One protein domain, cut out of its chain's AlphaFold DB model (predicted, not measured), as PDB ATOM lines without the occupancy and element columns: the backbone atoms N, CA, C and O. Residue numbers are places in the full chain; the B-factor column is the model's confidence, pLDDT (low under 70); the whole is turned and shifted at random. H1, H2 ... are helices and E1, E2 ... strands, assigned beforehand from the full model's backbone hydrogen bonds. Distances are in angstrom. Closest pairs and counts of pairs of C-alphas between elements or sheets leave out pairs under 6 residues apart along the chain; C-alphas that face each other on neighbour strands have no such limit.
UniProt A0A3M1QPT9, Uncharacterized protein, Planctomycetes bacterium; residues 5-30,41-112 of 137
ATOM      1  N   ASP A   5     176.378 181.064 141.285       91.69
ATOM      2  CA  ASP A   5     177.733 180.621 141.638       91.69
ATOM      3  C   ASP A   5     177.787 179.889 142.980       91.69
ATOM      4  O   ASP A   5     178.562 178.947 143.152       91.69
ATOM      5  N   TRP A   6     176.949 180.290 143.936       94.25
ATOM      6  CA  TRP A   6     176.876 179.616 145.222       94.25
ATOM      7  C   TRP A   6     176.440 178.155 145.063       94.25
ATOM      8  O   TRP A   6     177.060 177.277 145.659       94.25
ATOM      9  N   PHE A   7     175.434 177.871 144.235       93.44
ATOM     10  CA  PHE A   7     174.923 176.508 144.048       93.44
ATOM     11  C   PHE A   7     175.726 175.682 143.037       93.44
ATOM     12  O   PHE A   7     175.944 174.498 143.277       93.44
ATOM     13  N   HIS A   8     176.212 176.294 141.954       91.31
ATOM     14  CA  HIS A   8     176.827 175.574 140.830       91.31
ATOM     15  C   HIS A   8     178.363 175.634 140.816       91.31
ATOM     16  O   HIS A   8     179.009 174.708 140.337       91.31
ATOM     17  N   ASN A   9     178.979 176.673 141.393       89.69
ATOM     18  CA  ASN A   9     180.433 176.901 141.342       89.69
ATOM     19  C   ASN A   9     181.130 176.608 142.686       89.69
ATOM     20  O   ASN A   9     182.086 177.272 143.100       89.69
ATOM     21  N   GLY A  10     180.651 175.567 143.373       88.31
ATOM     22  CA  GLY A  10     181.313 174.959 144.528       88.31
ATOM     23  C   GLY A  10     180.999 175.581 145.891       88.31
ATOM     24  O   GLY A  10     181.550 175.125 146.889       88.31
ATOM     25  N   GLY A  11     180.126 176.590 145.984       92.38
ATOM     26  CA  GLY A  11     179.684 177.118 147.283       92.38
ATOM     27  C   GLY A  11     178.955 176.058 148.116       92.38
ATOM     28  O   GLY A  11     179.365 175.769 149.240       92.38
ATOM     29  N   LEU A  12     177.938 175.420 147.532       94.44
ATOM     30  CA  LEU A  12     177.189 174.329 148.151       94.44
ATOM     31  C   LEU A  12     178.093 173.133 148.469       94.44
ATOM     32  O   LEU A  12     178.044 172.604 149.576       94.44
ATOM     33  N   GLN A  13     178.963 172.751 147.535       94.62
ATOM     34  CA  GLN A  13     179.877 171.627 147.725       94.62
ATOM     35  C   GLN A  13     180.789 171.824 148.948       94.62
ATOM     36  O   GLN A  13     180.938 170.913 149.758       94.62
ATOM     37  N   ARG A  14     181.313 173.039 149.160       94.81
ATOM     38  CA  ARG A  14     182.097 173.360 150.366       94.81
ATOM     39  C   ARG A  14     181.274 173.235 151.651       94.81
ATOM     40  O   ARG A  14     181.804 172.792 152.665       94.81
ATOM     41  N   MET A  15     179.992 173.607 151.626       95.19
ATOM     42  CA  MET A  15     179.098 173.442 152.783       95.19
ATOM     43  C   MET A  15     178.827 171.965 153.091       95.19
ATOM     44  O   MET A  15     178.802 171.582 154.258       95.19
ATOM     45  N   ILE A  16     178.663 171.133 152.058       95.31
ATOM     46  CA  ILE A  16     178.519 169.675 152.185       95.31
ATOM     47  C   ILE A  16     179.770 169.064 152.823       95.31
ATOM     48  O   ILE A  16     179.671 168.302 153.786       95.31
ATOM     49  N   GLU A  17     180.949 169.426 152.325       94.94
ATOM     50  CA  GLU A  17     182.230 168.956 152.862       94.94
ATOM     51  C   GLU A  17     182.427 169.385 154.319       94.94
ATOM     52  O   GLU A  17     182.813 168.568 155.159       94.94
ATOM     53  N   GLU A  18     182.095 170.635 154.650       94.75
ATOM     54  CA  GLU A  18     182.146 171.143 156.021       94.75
ATOM     55  C   GLU A  18     181.221 170.351 156.954       94.75
ATOM     56  O   GLU A  18     181.639 169.953 158.045       94.75
ATOM     57  N   ALA A  19     179.981 170.090 156.528       94.69
ATOM     58  CA  ALA A  19     179.012 169.328 157.308       94.69
ATOM     59  C   ALA A  19     179.500 167.894 157.565       94.69
ATOM     60  O   ALA A  19     179.476 167.432 158.709       94.69
ATOM     61  N   ARG A  20     180.017 167.210 156.532       94.06
ATOM     62  CA  ARG A  20     180.592 165.859 156.660       94.06
ATOM     63  C   ARG A  20     181.786 165.847 157.605       94.06
ATOM     64  O   ARG A  20     181.847 165.009 158.503       94.06
ATOM     65  N   ARG A  21     182.700 166.811 157.461       91.50
ATOM     66  CA  ARG A  21     183.876 166.939 158.328       91.50
ATOM     67  C   ARG A  21     183.482 167.143 159.787       91.50
ATOM     68  O   ARG A  21     184.061 166.505 160.659       91.50
ATOM     69  N   ARG A  22     182.499 168.004 160.065       91.38
ATOM     70  CA  ARG A  22     182.016 168.235 161.437       91.38
ATOM     71  C   ARG A  22     181.332 167.005 162.019       91.38
ATOM     72  O   ARG A  22     181.602 166.667 163.165       91.38
ATOM     73  N   CYS A  23     180.515 166.309 161.230       90.81
ATOM     74  CA  CYS A  23     179.897 165.048 161.639       90.81
ATOM     75  C   CYS A  23     180.963 164.007 162.032       90.81
ATOM     76  O   CYS A  23     180.918 163.447 163.126       90.81
ATOM     77  N   ALA A  24     181.997 163.838 161.202       89.81
ATOM     78  CA  ALA A  24     183.108 162.940 161.498       89.81
ATOM     79  C   ALA A  24     183.929 163.377 162.721       89.81
ATOM     80  O   ALA A  24     184.240 162.540 163.562       89.81
ATOM     81  N   ALA A  25     184.227 164.671 162.876       88.62
ATOM     82  CA  ALA A  25     184.957 165.190 164.035       88.62
ATOM     83  C   ALA A  25     184.206 164.968 165.360       88.62
ATOM     84  O   ALA A  25     184.834 164.768 166.397       88.62
ATOM     85  N   HIS A  26     182.868 164.965 165.336       87.50
ATOM     86  CA  HIS A  26     182.064 164.620 166.509       87.50
ATOM     87  C   HIS A  26     182.173 163.139 166.888       87.50
ATOM     88  O   HIS A  26     182.236 162.829 168.076       87.50
ATOM     89  N   LYS A  27     182.206 162.229 165.905       86.12
ATOM     90  CA  LYS A  27     182.306 160.781 166.155       86.12
ATOM     91  C   LYS A  27     183.733 160.320 166.456       86.12
ATOM     92  O   LYS A  27     183.928 159.436 167.284       86.12
ATOM     93  N   PHE A  28     184.721 160.939 165.815       87.44
ATOM     94  CA  PHE A  28     186.138 160.607 165.936       87.44
ATOM     95  C   PHE A  28     186.949 161.820 166.423       87.44
ATOM     96  O   PHE A  28     187.777 162.349 165.677       87.44
ATOM     97  N   PRO A  29     186.750 162.272 167.675       83.38
ATOM     98  CA  PRO A  29     187.415 163.469 168.198       83.38
ATOM     99  C   PRO A  29     188.949 163.342 168.274       83.38
ATOM    100  O   PRO A  29     189.643 164.355 168.302       83.38
ATOM    101  N   ASP A  30     189.486 162.116 168.280       79.19
ATOM    102  CA  ASP A  30     190.925 161.831 168.381       79.19
ATOM    103  C   ASP A  30     191.593 161.433 167.047       79.19
ATOM    104  O   ASP A  30     192.775 161.075 167.040       79.19
ATOM    105  N   LEU A  41     187.575 155.910 159.614       86.56
ATOM    106  CA  LEU A  41     187.167 157.288 159.338       86.56
ATOM    107  C   LEU A  41     186.725 157.465 157.881       86.56
ATOM    108  O   LEU A  41     185.698 158.093 157.635       86.56
ATOM    109  N   ARG A  42     187.473 156.908 156.917       87.19
ATOM    110  CA  ARG A  42     187.095 156.958 155.495       87.19
ATOM    111  C   ARG A  42     185.787 156.222 155.250       87.19
ATOM    112  O   ARG A  42     184.886 156.803 154.663       87.19
ATOM    113  N   SER A  43     185.645 155.005 155.782       89.69
ATOM    114  CA  SER A  43     184.394 154.249 155.671       89.69
ATOM    115  C   SER A  43     183.212 155.009 156.272       89.69
ATOM    116  O   SER A  43     182.124 154.981 155.704       89.69
ATOM    117  N   TYR A  44     183.410 155.692 157.401       91.00
ATOM    118  CA  TYR A  44     182.365 156.510 158.004       91.00
ATOM    119  C   TYR A  44     182.022 157.715 157.135       91.00
ATOM    120  O   TYR A  44     180.848 157.958 156.877       91.00
ATOM    121  N   LEU A  45     183.032 158.454 156.661       90.81
ATOM    122  CA  LEU A  45     182.834 159.595 155.774       90.81
ATOM    123  C   LEU A  45     182.079 159.181 154.513       90.81
ATOM    124  O   LEU A  45     181.149 159.890 154.137       90.81
ATOM    125  N   ASP A  46     182.438 158.059 153.890       91.56
ATOM    126  CA  ASP A  46     181.800 157.527 152.680       91.56
ATOM    127  C   ASP A  46     180.344 157.106 152.913       91.56
ATOM    128  O   ASP A  46     179.518 157.238 152.014       91.56
ATOM    129  N   ALA A  47     180.018 156.654 154.127       92.62
ATOM    130  CA  ALA A  47     178.661 156.294 154.522       92.62
ATOM    131  C   ALA A  47     177.790 157.502 154.919       92.62
ATOM    132  O   ALA A  47     176.580 157.342 155.086       92.62
ATOM    133  N   LEU A  48     178.364 158.701 155.094       93.12
ATOM    134  CA  LEU A  48     177.585 159.888 155.442       93.12
ATOM    135  C   LEU A  48     176.656 160.293 154.301       93.12
ATOM    136  O   LEU A  48     177.090 160.592 153.189       93.12
ATOM    137  N   GLU A  49     175.382 160.427 154.635       92.75
ATOM    138  CA  GLU A  49     174.396 161.058 153.775       92.75
ATOM    139  C   GLU A  49     174.319 162.549 154.087       92.75
ATOM    140  O   GLU A  49     174.403 162.964 155.246       92.75
ATOM    141  N   THR A  50     174.125 163.367 153.055       92.50
ATOM    142  CA  THR A  50     173.972 164.817 153.199       92.50
ATOM    143  C   THR A  50     172.633 165.269 152.667       92.50
ATOM    144  O   THR A  50     172.224 164.861 151.584       92.50
ATOM    145  N   ARG A  51     171.975 166.151 153.407       91.62
ATOM    146  CA  ARG A  51     170.670 166.706 153.056       91.62
ATOM    147  C   ARG A  51     170.773 168.222 153.033       91.62
ATOM    148  O   ARG A  51     171.380 168.828 153.920       91.62
ATOM    149  N   THR A  52     170.195 168.818 151.998       94.25
ATOM    150  CA  THR A  52     170.182 170.267 151.790       94.25
ATOM    151  C   THR A  52     168.756 170.768 151.945       94.25
ATOM    152  O   THR A  52     167.861 170.320 151.233       94.25
ATOM    153  N   ILE A  53     168.541 171.691 152.879       93.88
ATOM    154  CA  ILE A  53     167.241 172.299 153.152       93.88
ATOM    155  C   ILE A  53     167.280 173.765 152.727       93.88
ATOM    156  O   ILE A  53     168.135 174.535 153.171       93.88
ATOM    157  N   LEU A  54     166.321 174.159 151.895       94.31
ATOM    158  CA  LEU A  54     166.084 175.540 151.498       94.31
ATOM    159  C   LEU A  54     164.920 176.108 152.299       94.31
ATOM    160  O   LEU A  54     163.838 175.527 152.331       94.31
ATOM    161  N   TYR A  55     165.144 177.267 152.909       94.50
ATOM    162  CA  TYR A  55     164.113 178.074 153.547       94.50
ATOM    163  C   TYR A  55     163.812 179.266 152.656       94.50
ATOM    164  O   TYR A  55     164.700 180.076 152.368       94.50
ATOM    165  N   MET A  56     162.557 179.379 152.250       94.50
ATOM    166  CA  MET A  56     162.073 180.438 151.380       94.50
ATOM    167  C   MET A  56     161.546 181.617 152.202       94.50
ATOM    168  O   MET A  56     161.100 181.461 153.341       94.50
ATOM    169  N   LYS A  57     161.587 182.820 151.627       94.25
ATOM    170  CA  LYS A  57     161.071 184.042 152.267       94.25
ATOM    171  C   LYS A  57     159.566 184.003 152.544       94.25
ATOM    172  O   LYS A  57     159.109 184.690 153.451       94.25
ATOM    173  N   ASP A  58     158.812 183.211 151.786       90.88
ATOM    174  CA  ASP A  58     157.374 182.990 151.980       90.88
ATOM    175  C   ASP A  58     157.052 182.020 153.137       90.88
ATOM    176  O   ASP A  58     155.885 181.825 153.477       90.88
ATOM    177  N   GLY A  59     158.076 181.440 153.771       89.19
ATOM    178  CA  GLY A  59     157.947 180.482 154.866       89.19
ATOM    179  C   GLY A  59     157.907 179.017 154.426       89.19
ATOM    180  O   GLY A  59     157.881 178.140 155.291       89.19
ATOM    181  N   LEU A  60     157.938 178.723 153.122       89.50
ATOM    182  CA  LEU A  60     158.044 177.353 152.628       89.50
ATOM    183  C   LEU A  60     159.449 176.790 152.862       89.50
ATOM    184  O   LEU A  60     160.449 177.509 152.932       89.50
ATOM    185  N   THR A  61     159.517 175.470 153.022       91.50
ATOM    186  CA  THR A  61     160.766 174.740 153.243       91.50
ATOM    187  C   THR A  61     160.828 173.559 152.292       91.50
ATOM    188  O   THR A  61     159.867 172.795 152.199       91.50
ATOM    189  N   TYR A  62     161.963 173.399 151.616       91.19
ATOM    190  CA  TYR A  62     162.185 172.317 150.666       91.19
ATOM    191  C   TYR A  62     163.435 171.533 151.017       91.19
ATOM    192  O   TYR A  62     164.491 172.113 151.263       91.19
ATOM    193  N   GLU A  63     163.328 170.212 150.989       91.62
ATOM    194  CA  GLU A  63     164.491 169.340 150.955       91.62
ATOM    195  C   GLU A  63     164.871 169.079 149.503       91.62
ATOM    196  O   GLU A  63     164.082 168.521 148.740       91.62
ATOM    197  N   VAL A  64     166.078 169.494 149.134       92.00
ATOM    198  CA  VAL A  64     166.627 169.313 147.793       92.00
ATOM    199  C   VAL A  64     167.099 167.872 147.644       92.00
ATOM    200  O   VAL A  64     167.948 167.417 148.411       92.00
ATOM    201  N   HIS A  65     166.563 167.183 146.641       90.88
ATOM    202  CA  HIS A  65     167.037 165.877 146.203       90.88
ATOM    203  C   HIS A  65     168.180 166.025 145.194       90.88
ATOM    204  O   HIS A  65     169.277 165.524 145.420       90.88
ATOM    205  N   GLU A  66     167.936 166.778 144.120       93.12
ATOM    206  CA  GLU A  66     168.896 167.000 143.039       93.12
ATOM    207  C   GLU A  66     168.797 168.445 142.538       93.12
ATOM    208  O   GLU A  66     167.702 168.974 142.362       93.12
ATOM    209  N   ILE A  67     169.939 169.098 142.303       94.00
ATOM    210  CA  ILE A  67     169.976 170.390 141.607       94.00
ATOM    211  C   ILE A  67     170.018 170.121 140.110       94.00
ATOM    212  O   ILE A  67     170.883 169.395 139.628       94.00
ATOM    213  N   LEU A  68     169.108 170.754 139.378       92.94
ATOM    214  CA  LEU A  68     168.955 170.571 137.945       92.94
ATOM    215  C   LEU A  68     169.580 171.754 137.212       92.94
ATOM    216  O   LEU A  68     169.203 172.907 137.431       92.94
ATOM    217  N   ASP A  69     170.504 171.475 136.296       89.00
ATOM    218  CA  ASP A  69     170.995 172.491 135.370       89.00
ATOM    219  C   ASP A  69     170.089 172.552 134.135       89.00
ATOM    220  O   ASP A  69     170.165 171.723 133.228       89.00
ATOM    221  N   ILE A  70     169.195 173.542 134.126       86.62
ATOM    222  CA  ILE A  70     168.283 173.819 133.008       86.62
ATOM    223  C   ILE A  70     168.698 175.063 132.204       86.62
ATOM    224  O   ILE A  70     167.890 175.610 131.453       86.62
ATOM    225  N   GLY A  71     169.936 175.547 132.376       82.62
ATOM    226  CA  GLY A  71     170.460 176.721 131.671       82.62
ATOM    227  C   GLY A  71     169.891 178.068 132.139       82.62
ATOM    228  O   GLY A  71     170.020 179.069 131.431       82.62
ATOM    229  N   ASN A  72     169.257 178.119 133.315       80.25
ATOM    230  CA  ASN A  72     168.741 179.350 133.914       80.25
ATOM    231  C   ASN A  72     169.688 179.854 135.013       80.25
ATOM    232  O   ASN A  72     169.834 179.222 136.054       80.25
ATOM    233  N   THR A  73     170.290 181.026 134.815       87.94
ATOM    234  CA  THR A  73     171.219 181.629 135.786       87.94
ATOM    235  C   THR A  73     170.549 182.566 136.794       87.94
ATOM    236  O   THR A  73     171.212 183.035 137.718       87.94
ATOM    237  N   ALA A  74     169.249 182.842 136.652       92.06
ATOM    238  CA  ALA A  74     168.495 183.751 137.522       92.06
ATOM    239  C   ALA A  74     167.714 183.035 138.639       92.06
ATOM    240  O   ALA A  74     167.269 183.676 139.593       92.06
ATOM    241  N   ALA A  75     167.547 181.718 138.538       94.69
ATOM    242  CA  ALA A  75     166.827 180.906 139.511       94.69
ATOM    243  C   ALA A  75     167.525 179.563 139.721       94.69
ATOM    244  O   ALA A  75     168.259 179.095 138.852       94.69
ATOM    245  N   LEU A  76     167.266 178.943 140.867       96.00
ATOM    246  CA  LEU A  76     167.655 177.573 141.152       96.00
ATOM    247  C   LEU A  76     166.538 176.638 140.694       96.00
ATOM    248  O   LEU A  76     165.401 176.786 141.140       96.00
ATOM    249  N   ALA A  77     166.862 175.671 139.841       96.38
ATOM    250  CA  ALA A  77     165.976 174.553 139.546       96.38
ATOM    251  C   ALA A  77     166.435 173.322 140.328       96.38
ATOM    252  O   ALA A  77     167.626 173.017 140.368       96.38
ATOM    253  N   PHE A  78     165.503 172.626 140.970       95.19
ATOM    254  CA  PHE A  78     165.827 171.448 141.764       95.19
ATOM    255  C   PHE A  78     164.641 170.493 141.884       95.19
ATOM    256  O   PHE A  78     163.483 170.910 141.873       95.19
ATOM    257  N   GLU A  79     164.942 169.209 142.026       93.44
ATOM    258  CA  GLU A  79     163.997 168.203 142.492       93.44
ATOM    259  C   GLU A  79     163.910 168.244 144.020       93.44
ATOM    260  O   GLU A  79     164.933 168.368 144.701       93.44
ATOM    261  N   CYS A  80     162.703 168.130 144.579       89.25
ATOM    262  CA  CYS A  80     162.501 168.064 146.025       89.25
ATOM    263  C   CYS A  80     161.916 166.729 146.493       89.25
ATOM    264  O   CYS A  80     161.107 166.110 145.799       89.25
ATOM    265  N   VAL A  81     162.264 166.330 147.718       79.75
ATOM    266  CA  VAL A  81     161.691 165.142 148.363       79.75
ATOM    267  C   VAL A  81     160.306 165.486 148.933       79.75
ATOM    268  O   VAL A  81     160.208 166.370 149.792       79.75
ATOM    269  N   PRO A  82     159.221 164.811 148.509       74.44
ATOM    270  CA  PRO A  82     157.899 165.061 149.065       74.44
ATOM    271  C   PRO A  82     157.824 164.588 150.521       74.44
ATOM    272  O   PRO A  82     158.212 163.467 150.860       74.44
ATOM    273  N   VAL A  83     157.277 165.445 151.385       71.25
ATOM    274  CA  VAL A  83     157.046 165.119 152.801       71.25
ATOM    275  C   VAL A  83     155.931 164.080 152.952       71.25
ATOM    276  O   VAL A  83     156.020 163.204 153.810       71.25
ATOM    277  N   ASP A  84     154.897 164.166 152.114       70.56
ATOM    278  CA  ASP A  84     153.753 163.254 152.118       70.56
ATOM    279  C   ASP A  84     154.058 161.998 151.285       70.56
ATOM    280  O   ASP A  84     154.397 162.069 150.100       70.56
ATOM    281  N   GLU A  85     153.923 160.834 151.925       67.00
ATOM    282  CA  GLU A  85     154.234 159.531 151.338       67.00
ATOM    283  C   GLU A  85     153.384 159.205 150.106       67.00
ATOM    284  O   GLU A  85     153.854 158.498 149.213       67.00
ATOM    285  N   ASN A  86     152.176 159.767 150.001       66.38
ATOM    286  CA  ASN A  86     151.288 159.556 148.857       66.38
ATOM    287  C   ASN A  86     151.845 160.152 147.556       66.38
ATOM    288  O   ASN A  86     151.465 159.722 146.469       66.38
ATOM    289  N   TYR A  87     152.761 161.119 147.656       61.53
ATOM    290  CA  TYR A  87     153.389 161.767 146.504       61.53
ATOM    291  C   TYR A  87     154.755 161.169 146.142       61.53
ATOM    292  O   TYR A  87     155.361 161.604 145.167       61.53
ATOM    293  N   ARG A  88     155.225 160.124 146.847       64.81
ATOM    294  CA  ARG A  88     156.513 159.452 146.560       64.81
ATOM    295  C   ARG A  88     156.560 158.691 145.231       64.81
ATOM    296  O   ARG A  88     157.600 158.146 144.881       64.81
ATOM    297  N   VAL A  89     155.450 158.626 144.497       67.31
ATOM    298  CA  VAL A  89     155.367 157.960 143.185       67.31
ATOM    299  C   VAL A  89     155.773 158.886 142.027       67.31
ATOM    300  O   VAL A  89     155.888 158.422 140.895       67.31
ATOM    301  N   GLY A  90     155.970 160.184 142.287       74.38
ATOM    302  CA  GLY A  90     156.330 161.185 141.282       74.38
ATOM    303  C   GLY A  90     157.594 161.969 141.635       74.38
ATOM    304  O   GLY A  90     158.085 161.904 142.758       74.38
ATOM    305  N   SER A  91     158.089 162.732 140.660       81.50
ATOM    306  CA  SER A  91     159.175 163.703 140.828       81.50
ATOM    307  C   SER A  91     158.590 165.115 140.838       81.50
ATOM    308  O   SER A  91     157.730 165.437 140.011       81.50
ATOM    309  N   ILE A  92     159.017 165.950 141.788       87.38
ATOM    310  CA  ILE A  92     158.567 167.341 141.910       87.38
ATOM    311  C   ILE A  92     159.753 168.248 141.622       87.38
ATOM    312  O   ILE A  92     160.695 168.308 142.409       87.38
ATOM    313  N   VAL A  93     159.670 168.982 140.516       91.12
ATOM    314  CA  VAL A  93     160.670 169.974 140.120       91.12
ATOM    315  C   VAL A  93     160.177 171.369 140.472       91.12
ATOM    316  O   VAL A  93     159.072 171.764 140.096       91.12
ATOM    317  N   ILE A  94     161.015 172.125 141.171       91.44
ATOM    318  CA  ILE A  94     160.751 173.494 141.603       91.44
ATOM    319  C   ILE A  94     161.784 174.415 140.966       91.44
ATOM    320  O   ILE A  94     162.965 174.084 140.885       91.44
ATOM    321  N   VAL A  95     161.332 175.592 140.535       94.62
ATOM    322  CA  VAL A  95     162.200 176.695 140.123       94.62
ATOM    323  C   VAL A  95     161.976 177.850 141.087       94.62
ATOM    324  O   VAL A  95     160.877 178.399 141.146       94.62
ATOM    325  N   ALA A  96     163.010 178.206 141.843       94.19
ATOM    326  CA  ALA A  96     162.964 179.254 142.853       94.19
ATOM    327  C   ALA A  96     163.957 180.376 142.510       94.19
ATOM    328  O   ALA A  96     165.146 180.094 142.331       94.19
ATOM    329  N   PRO A  97     163.524 181.647 142.430       95.56
ATOM    330  CA  PRO A  97     164.447 182.771 142.305       95.56
ATOM    331  C   PRO A  97     165.448 182.781 143.463       95.56
ATOM    332  O   PRO A  97     165.076 182.563 144.616       95.56
ATOM    333  N   TYR A  98     166.720 183.071 143.182       95.50
ATOM    334  CA  TYR A  98     167.740 183.109 144.239       95.50
ATOM    335  C   TYR A  98     167.428 184.142 145.325       95.50
ATOM    336  O   TYR A  98     167.701 183.906 146.502       95.50
ATOM    337  N   ASP A  99     166.808 185.254 144.930       95.56
ATOM    338  CA  ASP A  99     166.397 186.316 145.841       95.56
ATOM    339  C   ASP A  99     165.301 185.872 146.813       95.56
ATOM    340  O   ASP A  99     165.150 186.501 147.858       95.56
ATOM    341  N   ASP A 100     164.577 184.786 146.541       95.88
ATOM    342  CA  ASP A 100     163.542 184.260 147.435       95.88
ATOM    343  C   ASP A 100     164.096 183.279 148.474       95.88
ATOM    344  O   ASP A 100     163.407 182.943 149.440       95.88
ATOM    345  N   ILE A 101     165.355 182.857 148.336       96.06
ATOM    346  CA  ILE A 101     166.015 181.966 149.290       96.06
ATOM    347  C   ILE A 101     166.459 182.788 150.503       96.06
ATOM    348  O   ILE A 101     167.366 183.620 150.435       96.06
ATOM    349  N   ALA A 102     165.826 182.538 151.646       95.81
ATOM    350  CA  ALA A 102     166.157 183.190 152.906       95.81
ATOM    351  C   ALA A 102     167.364 182.531 153.588       95.81
ATOM    352  O   ALA A 102     168.205 183.220 154.169       95.81
ATOM    353  N   ARG A 103     167.457 181.197 153.531       95.12
ATOM    354  CA  ARG A 103     168.517 180.424 154.191       95.12
ATOM    355  C   ARG A 103     168.703 179.064 153.528       95.12
ATOM    356  O   ARG A 103     167.733 178.443 153.110       95.12
ATOM    357  N   VAL A 104     169.943 178.589 153.515       95.38
ATOM    358  CA  VAL A 104     170.290 177.211 153.158       95.38
ATOM    359  C   VAL A 104     170.922 176.538 154.362       95.38
ATOM    360  O   VAL A 104     171.849 177.085 154.961       95.38
ATOM    361  N   GLU A 105     170.418 175.362 154.715       94.69
ATOM    362  CA  GLU A 105     171.027 174.475 155.699       94.69
ATOM    363  C   GLU A 105     171.528 173.213 155.005       94.69
ATOM    364  O   GLU A 105     170.852 172.647 154.150       94.69
ATOM    365  N   VAL A 106     172.721 172.768 155.388       94.56
ATOM    366  CA  VAL A 106     173.304 171.510 154.928       94.56
ATOM    367  C   VAL A 106     173.676 170.715 156.161       94.56
ATOM    368  O   VAL A 106     174.400 171.214 157.025       94.56
ATOM    369  N   PHE A 107     173.180 169.489 156.252       91.25
ATOM    370  CA  PHE A 107     173.512 168.590 157.347       91.25
ATOM    371  C   PHE A 107     173.987 167.250 156.810       91.25
ATOM    372  O   PHE A 107     173.504 166.775 155.785       91.25
ATOM    373  N   ALA A 108     174.948 166.658 157.514       92.62
ATOM    374  CA  ALA A 108     175.441 165.318 157.253       92.62
ATOM    375  C   ALA A 108     175.043 164.406 158.414       92.62
ATOM    376  O   ALA A 108     175.103 164.816 159.575       92.62
ATOM    377  N   VAL A 109     174.631 163.185 158.099       90.69
ATOM    378  CA  VAL A 109     174.189 162.196 159.079       90.69
ATOM    379  C   VAL A 109     174.598 160.805 158.617       90.69
ATOM    380  O   VAL A 109     174.540 160.491 157.430       90.69
ATOM    381  N   HIS A 110     175.019 159.964 159.554       90.06
ATOM    382  CA  HIS A 110     175.240 158.557 159.258       90.06
ATOM    383  C   HIS A 110     173.895 157.818 159.261       90.06
ATOM    384  O   HIS A 110     173.080 158.075 160.149       90.06
ATOM    385  N   PRO A 111     173.634 156.894 158.323       85.44
ATOM    386  CA  PRO A 111     172.365 156.173 158.248       85.44
ATOM    387  C   PRO A 111     171.998 155.444 159.549       85.44
ATOM    388  O   PRO A 111     170.832 155.470 159.934       85.44
ATOM    389  N   ASP A 112     172.980 154.894 160.265       84.25
ATOM    390  CA  ASP A 112     172.753 154.237 161.568       84.25
ATOM    391  C   ASP A 112     172.411 155.218 162.703       84.25
ATOM    392  O   ASP A 112     171.812 154.826 163.702       84.25
TER     393      ASP A 112
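Overview. This is residues 5 to 30 and 41 to 112 of the 137 residues of an uncharacterized protein of Planctomycetes bacterium (UniProt A0A3M1QPT9). What shape do the parts make? A strongly twisted sheet of five strands has the long helix H2 packed over one face at its E5 edge, while E3 and E4 turn away beyond a bend in E2. H3 packs on H2 near residues 20 to 24, and residues 84 to 89 stick out between E3 and E4. What is printed? The printed part has 98 residues, in the order H1 H2 H3 E1 E2 E3 E4 E5, mixed in class; the sheet, E4 E3 E2 E1 E5, is antiparallel throughout. It is only just compact, close to loose, with a radius of gyration of the C-alphas of 15.0 A and spans of 43 by 34 by 25 A.

Along the chain. Where are the strands? E1 is residues 49 to 56, 23.1 A long; E2 is 61 to 68, 17.8 A; E3 is 75 to 80; E4 is 92 to 97. E5, residues 101 to 109, runs 23.5 A to C-alpha 109 at (174.189, 162.196, 159.079). Where are the helices? H2, residues 11 to 27, runs 25.1 A from C-alpha 11 at (179.684, 177.118, 147.283). H1 is residues 5 to 8, and H3 is 41 to 47.

Arrangement. How do the strands pair? E1 to E4 form a meander, each strand the antiparallel neighbour of the one before, in hairpins E1 and E2, E2 and E3, E3 and E4. Within hydrogen-bond range are N 62 and O 54 at 2.9 A, N 79 and O 66 at 2.8 A, N 78 and O 94 at 2.9 A, and, between E1 and E5, N 51 and O 107 at 2.9 A. E2 bends by 79 degrees at residue 65, and its pairing is staggered: 61 to 64 with E1, 64 to 68 with E3. Where is H2? In two layers, a helix on one face of a sheet, H2 is over E5 at a height over the sheet of 7.0 A; its closest C-alphas to E5 are Arg 20 and Ala 108, 5.2 A apart. And the other helices? H3 touches H2 at a steep tilt of 57 degrees, opposite ways, the closest C-alphas being Ala 24 and Leu 45, 6.6 A apart. H1 only grazes the sheet, with residues 7 to 8. In H2 and H3 every O i to N i+4 pair is within hydrogen-bond range; H1 is too short for one.

Size, cuts and confidence. How large is it? The two C-alphas farthest apart, those of Asp 30 and Gly 71, are 44.6 A apart. Is it unbroken? Residues 31 to 40 are not printed, with 10.8 A between C-alphas 30 and 41 across the cut; E3 to E4 is a long link. Where is confidence low? Residues 85 to 89 are under 70 in pLDDT.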